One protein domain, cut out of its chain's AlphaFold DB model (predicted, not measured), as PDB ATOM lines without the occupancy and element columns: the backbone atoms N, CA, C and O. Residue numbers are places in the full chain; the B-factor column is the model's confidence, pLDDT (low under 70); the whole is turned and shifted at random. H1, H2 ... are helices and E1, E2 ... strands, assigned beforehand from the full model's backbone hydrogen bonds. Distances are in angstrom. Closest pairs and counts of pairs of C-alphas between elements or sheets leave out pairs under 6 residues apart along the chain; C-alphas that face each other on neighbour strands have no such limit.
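Overview. This is residues 3 to 69 of the 70 residues of an uncharacterized protein of marine sediment metagenome (UniProt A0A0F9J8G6). A small twisted sheet of three strands sits at one end, and a long helical hairpin, H1 and H2, reaches away from it. The last part of H2, residues 42 to 48, comes to the sheet, while the far turn of the hairpin, residues 25 to 33, sticks out at the opposite end. The 67 printed residues include two named helices and three named strands, in the order E1, H1, H2, E2, E3; the sheet runs E1, E3, E2, all antiparallel. The class is mixed, helices and strands. The whole is compact, with a radius of gyration of the C-alphas of 12.5 A and spans of 36 by 25 by 20 A.

Along the chain. In the sheet, E1 is residues 3 to 8, 14.2 A from first to last C-alpha, and begins with C-alpha 3 at (135.046, 73.831, 116.200). E3 is residues 63 to 68, 16.0 A long, and ends with C-alpha 68 at (128.897, 72.277, 114.952). E2 is residues 57 to 60, 10.1 A long. H2, the longest helix, is residues 31 to 48 and 26.5 A long, with C-alpha 31 at (132.870, 99.193, 100.105). H1 is residues 11 to 26, 22.8 A long.

Arrangement. E3 is the inner strand, and E1 and E2 are edge strands. E1 and E3 are antiparallel at 150 degrees, with N 4 and O 66 within hydrogen-bond range at 2.9 A and N 64 and O 7 at 2.9 A. E2 and E3 form a hairpin, antiparallel at 133 degrees, with N 65 and O 58 within hydrogen-bond range at 2.8 A. The sheet is only just strongly twisted, its C-alphas lying up to 4.2 A off its best plane. H2 is on the sheet but only grazes it, with its residues 42 to 48. H2 touches H1 with residues 34 to 41 alone; the closest C-alphas are those of Gly 24 and Phe 34, 7.0 A apart. The two form a helical hairpin, with a shallow tilt of 18 degrees, opposite ways. H1 is not on the sheet, but only just, with 4 pairs of C-alphas within 10 A; it is apart from E2 and E3. E1, H1, H2 and E2 make a split strand-helix-strand unit, two strands of one sheet that are not neighbours, with helices between them along the chain and E3 between them in the sheet; its crossover is right-handed. In H1 every O i to N i+4 pair is within hydrogen-bond range, and in H2 13 of 14 are.

Size, cuts and confidence. The two C-alphas farthest apart are those of Ile 29 and Met 69, 36.9 A. Residues 25 to 33, of which 31 to 33 belong to H2, stand free. The printed part has no cut. The links E1 to H1, H1 to H2 and E2 to E3 are tight, H2 to E2 is short, and there is no long link. The mean pLDDT of the printed part is 82.1, and residues 24 to 33 are under 70.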
ATOM      1  N   GLU A   3     134.371  73.400 117.430       88.38
ATOM      2  CA  GLU A   3     135.046  73.831 116.200       88.38
ATOM      3  C   GLU A   3     135.522  72.589 115.432       88.38
ATOM      4  O   GLU A   3     136.376  71.842 115.911       88.38
ATOM      5  N   GLN A   4     135.016  72.379 114.218       88.75
ATOM      6  CA  GLN A   4     135.467  71.302 113.340       88.75
ATOM      7  C   GLN A   4     136.348  71.863 112.228       88.75
ATOM      8  O   GLN A   4     135.964  72.781 111.505       88.75
ATOM      9  N   LYS A   5     137.534  71.278 112.061       90.75
ATOM     10  CA  LYS A   5     138.444  71.590 110.958       90.75
ATOM     11  C   LYS A   5     137.958  70.915 109.674       90.75
ATOM     12  O   LYS A   5     137.866  69.692 109.629       90.75
ATOM     13  N   VAL A   6     137.696  71.706 108.637       90.00
ATOM     14  CA  VAL A   6     137.096  71.246 107.368       90.00
ATOM     15  C   VAL A   6     137.978  71.494 106.144       90.00
ATOM     16  O   VAL A   6     137.684  70.997 105.065       90.00
ATOM     17  N   GLY A   7     139.086  72.224 106.299       89.50
ATOM     18  CA  GLY A   7     140.009  72.473 105.194       89.50
ATOM     19  C   GLY A   7     141.338  73.075 105.631       89.50
ATOM     20  O   GLY A   7     141.537  73.476 106.784       89.50
ATOM     21  N   ARG A   8     142.279  73.141 104.689       91.75
ATOM     22  CA  ARG A   8     143.580  73.797 104.855       91.75
ATOM     23  C   ARG A   8     143.841  74.671 103.643       91.75
ATOM     24  O   ARG A   8     143.844  74.161 102.533       91.75
ATOM     25  N   LEU A   9     144.154  75.941 103.873       91.19
ATOM     26  CA  LEU A   9     144.553  76.828 102.789       91.19
ATOM     27  C   LEU A   9     145.908  76.405 102.224       91.19
ATOM     28  O   LEU A   9     146.868  76.200 102.988       91.19
ATOM     29  N   ASP A  10     145.984  76.324 100.900       91.44
ATOM     30  CA  ASP A  10     147.243  76.174 100.179       91.44
ATOM     31  C   ASP A  10     148.070  77.479 100.200       91.44
ATOM     32  O   ASP A  10     147.704  78.480 100.824       91.44
ATOM     33  N   LYS A  11     149.249  77.461  99.569       91.62
ATOM     34  CA  LYS A  11     150.150  78.620  99.558       91.62
ATOM     35  C   LYS A  11     149.541  79.831  98.839       91.62
ATOM     36  O   LYS A  11     149.760  80.950  99.299       91.62
ATOM     37  N   ALA A  12     148.805  79.618  97.748       90.19
ATOM     38  CA  ALA A  12     148.181  80.687  96.976       90.19
ATOM     39  C   ALA A  12     147.008  81.298  97.753       90.19
ATOM     40  O   ALA A  12     146.982  82.506  97.967       90.19
ATOM     41  N   GLN A  13     146.138  80.458  98.314       90.44
ATOM     42  CA  GLN A  13     144.991  80.871  99.126       90.44
ATOM     43  C   GLN A  13     145.411  81.648 100.380       90.44
ATOM     44  O   GLN A  13     144.742  82.589 100.795       90.44
ATOM     45  N   ARG A  14     146.546  81.288 100.995       90.69
ATOM     46  CA  ARG A  14     147.116  82.057 102.118       90.69
ATOM     47  C   ARG A  14     147.615  83.433 101.690       90.69
ATOM     48  O   ARG A  14     147.478  84.383 102.456       90.69
ATOM     49  N   ALA A  15     148.236  83.528 100.516       90.19
ATOM     50  CA  ALA A  15     148.719  84.798  99.990       90.19
ATOM     51  C   ALA A  15     147.548  85.724  99.643       90.19
ATOM     52  O   ALA A  15     147.577  86.896 100.010       90.19
ATOM     53  N   GLU A  16     146.502  85.181  99.021       90.06
ATOM     54  CA  GLU A  16     145.281  85.914  98.691       90.06
ATOM     55  C   GLU A  16     144.531  86.375  99.941       90.06
ATOM     56  O   GLU A  16     144.201  87.551 100.043       90.06
ATOM     57  N   LEU A  17     144.360  85.506 100.947       89.44
ATOM     58  CA  LEU A  17     143.774  85.907 102.228       89.44
ATOM     59  C   LEU A  17     144.543  87.072 102.860       89.44
ATOM     60  O   LEU A  17     143.930  88.037 103.297       89.44
ATOM     61  N   LYS A  18     145.879  87.014 102.873       88.38
ATOM     62  CA  LYS A  18     146.711  88.093 103.423       88.38
ATOM     63  C   LYS A  18     146.580  89.390 102.618       88.38
ATOM     64  O   LYS A  18     146.592  90.470 103.203       88.38
ATOM     65  N   ALA A  19     146.463  89.291 101.292       87.44
ATOM     66  CA  ALA A  19     146.203  90.441 100.434       87.44
ATOM     67  C   ALA A  19     144.830  91.054 100.744       87.44
ATOM     68  O   ALA A  19     144.747  92.261 100.927       87.44
ATOM     69  N   LEU A  20     143.789  90.233 100.909       85.62
ATOM     70  CA  LEU A  20     142.452  90.680 101.311       85.62
ATOM     71  C   LEU A  20     142.437  91.283 102.720       85.62
ATOM     72  O   LEU A  20     141.782  92.292 102.942       85.62
ATOM     73  N   GLU A  21     143.152  90.708 103.683       83.19
ATOM     74  CA  GLU A  21     143.268  91.274 105.033       83.19
ATOM     75  C   GLU A  21     143.972  92.637 105.005       83.19
ATOM     76  O   GLU A  21     143.506  93.577 105.645       83.19
ATOM     77  N   GLY A  22     145.048  92.773 104.221       80.62
ATOM     78  CA  GLY A  22     145.748  94.045 104.023       80.62
ATOM     79  C   GLY A  22     144.900  95.080 103.275       80.62
ATOM     80  O   GLY A  22     144.787  96.221 103.713       80.62
ATOM     81  N   GLU A  23     144.241  94.685 102.184       77.94
ATOM     82  CA  GLU A  23     143.297  95.538 101.454       77.94
ATOM     83  C   GLU A  23     142.132  95.969 102.352       77.94
ATOM     84  O   GLU A  23     141.770  97.137 102.344       77.94
ATOM     85  N   GLY A  24     141.592  95.074 103.180       69.31
ATOM     86  CA  GLY A  24     140.519  95.378 104.131       69.31
ATOM     87  C   GLY A  24     140.941  96.339 105.238       69.31
ATOM     88  O   GLY A  24     140.138  97.163 105.667       69.31
ATOM     89  N   GLN A  25     142.206  96.286 105.665       66.50
ATOM     90  CA  GLN A  25     142.784  97.292 106.562       66.50
ATOM     91  C   GLN A  25     142.897  98.667 105.888       66.50
ATOM     92  O   GLN A  25     142.725  99.686 106.552       66.50
ATOM     93  N   HIS A  26     143.149  98.707 104.577       59.59
ATOM     94  CA  HIS A  26     143.250  99.947 103.803       59.59
ATOM     95  C   HIS A  26     141.895 100.477 103.293       59.59
ATOM     96  O   HIS A  26     141.749 101.677 103.060       59.59
ATOM     97  N   LEU A  27     140.888  99.616 103.146       53.97
ATOM     98  CA  LEU A  27     139.591  99.922 102.543       53.97
ATOM     99  C   LEU A  27     138.499 100.077 103.605       53.97
ATOM    100  O   LEU A  27     137.557  99.293 103.680       53.97
ATOM    101  N   GLN A  28     138.561 101.171 104.364       51.72
ATOM    102  CA  GLN A  28     137.377 101.726 105.037       51.72
ATOM    103  C   GLN A  28     136.519 102.621 104.112       51.72
ATOM    104  O   GLN A  28     135.540 103.202 104.571       51.72
ATOM    105  N   ILE A  29     136.865 102.767 102.819       52.38
ATOM    106  CA  ILE A  29     136.392 103.911 102.006       52.38
ATOM    107  C   ILE A  29     135.731 103.517 100.658       52.38
ATOM    108  O   ILE A  29     134.986 104.314 100.096       52.38
ATOM    109  N   LEU A  30     135.889 102.286 100.145       53.75
ATOM    110  CA  LEU A  30     135.345 101.868  98.830       53.75
ATOM    111  C   LEU A  30     134.630 100.503  98.911       53.75
ATOM    112  O   LEU A  30     135.071  99.503  98.349       53.75
ATOM    113  N   GLY A  31     133.520 100.440  99.655       56.69
ATOM    114  CA  GLY A  31     132.870  99.193 100.105       56.69
ATOM    115  C   GLY A  31     132.348  98.203  99.043       56.69
ATOM    116  O   GLY A  31     131.882  97.128  99.414       56.69
ATOM    117  N   GLY A  32     132.408  98.517  97.744       63.19
ATOM    118  CA  GLY A  32     131.894  97.648  96.673       63.19
ATOM    119  C   GLY A  32     132.888  96.593  96.169       63.19
ATOM    120  O   GLY A  32     132.575  95.399  96.124       63.19
ATOM    121  N   GLU A  33     134.102  97.012  95.804       69.56
ATOM    122  CA  GLU A  33     135.103  96.116  95.200       69.56
ATOM    123  C   GLU A  33     135.660  95.113  96.211       69.56
ATOM    124  O   GLU A  33     135.788  93.925  95.912       69.56
ATOM    125  N   PHE A  34     135.907  95.567  97.442       72.94
ATOM    126  CA  PHE A  34     136.441  94.717  98.501       72.94
ATOM    127  C   PHE A  34     135.507  93.545  98.834       72.94
ATOM    128  O   PHE A  34     135.934  92.390  98.901       72.94
ATOM    129  N   ARG A  35     134.203  93.826  98.959       75.12
ATOM    130  CA  ARG A  35     133.178  92.803  99.205       75.12
ATOM    131  C   ARG A  35     133.134  91.769  98.079       75.12
ATOM    132  O   ARG A  35     132.979  90.583  98.351       75.12
ATOM    133  N   SER A  36     133.295  92.206  96.831       80.69
ATOM    134  CA  SER A  36     133.269  91.315  95.664       80.69
ATOM    135  C   SER A  36     134.458  90.350  95.655       80.69
ATOM    136  O   SER A  36     134.264  89.153  95.445       80.69
ATOM    137  N   LYS A  37     135.668  90.830  95.977       82.81
ATOM    138  CA  LYS A  37     136.856  89.969  96.098       82.81
ATOM    139  C   LYS A  37     136.739  88.970  97.254       82.81
ATOM    140  O   LYS A  37     137.070  87.801  97.085       82.81
ATOM    141  N   GLN A  38     136.207  89.395  98.403       83.38
ATOM    142  CA  GLN A  38     135.947  88.483  99.523       83.38
ATOM    143  C   GLN A  38     134.951  87.378  99.151       83.38
ATOM    144  O   GLN A  38     135.166  86.219  99.502       83.38
ATOM    145  N   ILE A  39     133.871  87.719  98.438       85.62
ATOM    146  CA  ILE A  39     132.896  86.730  97.958       85.62
ATOM    147  C   ILE A  39     133.574  85.743  97.006       85.62
ATOM    148  O   ILE A  39     133.439  84.539  97.205       85.62
ATOM    149  N   ALA A  40     134.333  86.233  96.021       87.94
ATOM    150  CA  ALA A  40     135.031  85.385  95.055       87.94
ATOM    151  C   ALA A  40     135.991  84.395  95.737       87.94
ATOM    152  O   ALA A  40     135.946  83.201  95.445       87.94
ATOM    153  N   PHE A  41     136.779  84.869  96.707       89.94
ATOM    154  CA  PHE A  41     137.669  84.023  97.499       89.94
ATOM    155  C   PHE A  41     136.907  82.908  98.231       89.94
ATOM    156  O   PHE A  41     137.283  81.739  98.168       89.94
ATOM    157  N   TRP A  42     135.791  83.231  98.894       88.19
ATOM    158  CA  TRP A  42     134.991  82.220  99.591       88.19
ATOM    159  C   TRP A  42     134.291  81.235  98.649       88.19
ATOM    160  O   TRP A  42     134.174  80.062  98.999       88.19
ATOM    161  N   GLU A  43     133.846  81.671  97.469       88.19
ATOM    162  CA  GLU A  43     133.292  80.776  96.446       88.19
ATOM    163  C   GLU A  43     134.356  79.813  95.899       88.19
ATOM    164  O   GLU A  43     134.092  78.614  95.770       88.19
ATOM    165  N   GLU A  44     135.591  80.281  95.681       89.25
ATOM    166  CA  GLU A  44     136.707  79.395  95.336       89.25
ATOM    167  C   GLU A  44     136.946  78.357  96.440       89.25
ATOM    168  O   GLU A  44     137.079  77.160  96.161       89.25
ATOM    169  N   LEU A  45     136.960  78.790  97.705       88.44
ATOM    170  CA  LEU A  45     137.157  77.881  98.829       88.44
ATOM    171  C   LEU A  45     136.044  76.840  98.937       88.44
ATOM    172  O   LEU A  45     136.354  75.685  99.206       88.44
ATOM    173  N   LYS A  46     134.781  77.206  98.698       84.50
ATOM    174  CA  LYS A  46     133.660  76.248  98.659       84.50
ATOM    175  C   LYS A  46     133.771  75.248  97.509       84.50
ATOM    176  O   LYS A  46     133.315  74.121  97.649       84.50
ATOM    177  N   SER A  47     134.331  75.665  96.376       82.62
ATOM    178  CA  SER A  47     134.521  74.794  95.213       82.62
ATOM    179  C   SER A  47     135.668  73.799  95.431       82.62
ATOM    180  O   SER A  47     135.546  72.618  95.113       82.62
ATOM    181  N   LYS A  48     136.778  74.260  96.023       83.06
ATOM    182  CA  LYS A  48     137.985  73.444  96.242       83.06
ATOM    183  C   LYS A  48     137.952  72.610  97.520       83.06
ATOM    184  O   LYS A  48     138.515  71.519  97.549       83.06
ATOM    185  N   HIS A  49     137.343  73.125  98.582       78.50
ATOM    186  CA  HIS A  49     137.166  72.418  99.846       78.50
ATOM    187  C   HIS A  49     135.709  71.986  99.925       78.50
ATOM    188  O   HIS A  49     134.824  72.800  99.690       78.50
ATOM    189  N   THR A  50     135.432  70.728 100.267       77.44
ATOM    190  CA  THR A  50     134.058  70.241 100.471       77.44
ATOM    191  C   THR A  50     133.479  70.848 101.752       77.44
ATOM    192  O   THR A  50     133.377  70.193 102.789       77.44
ATOM    193  N   LEU A  51     133.168  72.144 101.707       80.75
ATOM    194  CA  LEU A  51     132.667  72.902 102.839       80.75
ATOM    195  C   LEU A  51     131.200  72.529 103.082       80.75
ATOM    196  O   LEU A  51     130.389  72.610 102.156       80.75
ATOM    197  N   PRO A  52     130.827  72.149 104.316       78.50
ATOM    198  CA  PRO A  52     129.442  71.849 104.651       78.50
ATOM    199  C   PRO A  52     128.496  72.997 104.277       78.50
ATOM    200  O   PRO A  52     128.695  74.145 104.690       78.50
ATOM    201  N   TYR A  53     127.450  72.682 103.512       79.12
ATOM    202  CA  TYR A  53     126.425  73.653 103.137       79.12
ATOM    203  C   TYR A  53     125.601  74.088 104.358       79.12
ATOM    204  O   TYR A  53     125.382  73.312 105.289       79.12
ATOM    205  N   GLY A  54     125.143  75.344 104.365       79.81
ATOM    206  CA  GLY A  54     124.311  75.887 105.446       79.81
ATOM    207  C   GLY A  54     125.040  76.080 106.783       79.81
ATOM    208  O   GLY A  54     124.393  76.298 107.806       79.81
ATOM    209  N   LYS A  55     126.375  75.997 106.796       81.81
ATOM    210  CA  LYS A  55     127.202  76.268 107.975       81.81
ATOM    211  C   LYS A  55     128.045  77.522 107.771       81.81
ATOM    212  O   LYS A  55     128.496  77.805 106.663       81.81
ATOM    213  N   ALA A  56     128.261  78.260 108.856       84.06
ATOM    214  CA  ALA A  56     129.230  79.347 108.873       84.06
ATOM    215  C   ALA A  56     130.654  78.770 108.879       84.06
ATOM    216  O   ALA A  56     130.936  77.807 109.601       84.06
ATOM    217  N   HIS A  57     131.537  79.376 108.087       88.44
ATOM    218  CA  HIS A  57     132.945  79.000 107.969       88.44
ATOM    219  C   HIS A  57     133.832  80.194 108.296       88.44
ATOM    220  O   HIS A  57     133.469  81.336 108.018       88.44
ATOM    221  N   TYR A  58     134.997  79.938 108.876       90.00
ATOM    222  CA  TYR A  58     136.005  80.960 109.153       90.00
ATOM    223  C   TYR A  58     137.405  80.368 109.035       90.00
ATOM    224  O   TYR A  58     137.594  79.149 109.058       90.00
ATOM    225  N   ILE A  59     138.397  81.242 108.887       90.25
ATOM    226  CA  ILE A  59     139.797  80.848 108.755       90.25
ATOM    227  C   ILE A  59     140.547  81.213 110.032       90.25
ATOM    228  O   ILE A  59     140.430  82.323 110.542       90.25
ATOM    229  N   LYS A  60     141.347  80.273 110.537       88.12
ATOM    230  CA  LYS A  60     142.235  80.472 111.687       88.12
ATOM    231  C   LYS A  60     143.544  79.735 111.439       88.12
ATOM    232  O   LYS A  60     143.538  78.551 111.106       88.12
ATOM    233  N   ASN A  61     144.677  80.427 111.563       88.12
ATOM    234  CA  ASN A  61     146.018  79.859 111.350       88.12
ATOM    235  C   ASN A  61     146.183  79.111 110.002       88.12
ATOM    236  O   ASN A  61     146.877  78.096 109.912       88.12
ATOM    237  N   GLY A  62     145.522  79.592 108.940       87.88
ATOM    238  CA  GLY A  62     145.564  78.982 107.604       87.88
ATOM    239  C   GLY A  62     144.779  77.671 107.463       87.88
ATOM    240  O   GLY A  62     145.030  76.910 106.524       87.88
ATOM    241  N   PHE A  63     143.861  77.391 108.387       91.31
ATOM    242  CA  PHE A  63     142.901  76.291 108.323       91.31
ATOM    243  C   PHE A  63     141.473  76.829 108.307       91.31
ATOM    244  O   PHE A  63     141.201  77.868 108.904       91.31
ATOM    245  N   ILE A  64     140.583  76.108 107.627       91.31
ATOM    246  CA  ILE A  64     139.159  76.430 107.545       91.31
ATOM    247  C   ILE A  64     138.437  75.634 108.626       91.31
ATOM    248  O   ILE A  64     138.632  74.419 108.746       91.31
ATOM    249  N   TYR A  65     137.608  76.323 109.394       91.44
ATOM    250  CA  TYR A  65     136.815  75.763 110.474       91.44
ATOM    251  C   TYR A  65     135.334  76.051 110.267       91.44
ATOM    252  O   TYR A  65     134.963  77.058 109.664       91.44
ATOM    253  N   THR A  66     134.501  75.181 110.824       90.94
ATOM    254  CA  THR A  66     133.058  75.366 110.942       90.94
ATOM    255  C   THR A  66     132.610  75.085 112.374       90.94
ATOM    256  O   THR A  66     133.267  74.331 113.094       90.94
ATOM    257  N   GLN A  67     131.500  75.685 112.802       86.69
ATOM    258  CA  GLN A  67     130.915  75.414 114.116       86.69
ATOM    259  C   GLN A  67     129.807  74.370 114.005       86.69
ATOM    260  O   GLN A  67     128.850  74.520 113.238       86.69
ATOM    261  N   VAL A  68     129.913  73.324 114.821       82.19
ATOM    262  CA  VAL A  68     128.897  72.277 114.952       82.19
ATOM    263  C   VAL A  68     128.277  72.350 116.349       82.19
ATOM    264  O   VAL A  68     128.973  72.469 117.361       82.19
ATOM    265  N   MET A  69     126.944  72.333 116.411       74.06
ATOM    266  CA  MET A  69     126.225  72.068 117.658       74.06
ATOM    267  C   MET A  69     126.150  70.548 117.801       74.06
ATOM    268  O   MET A  69     125.715  69.887 116.860       74.06
TER     269      MET A  69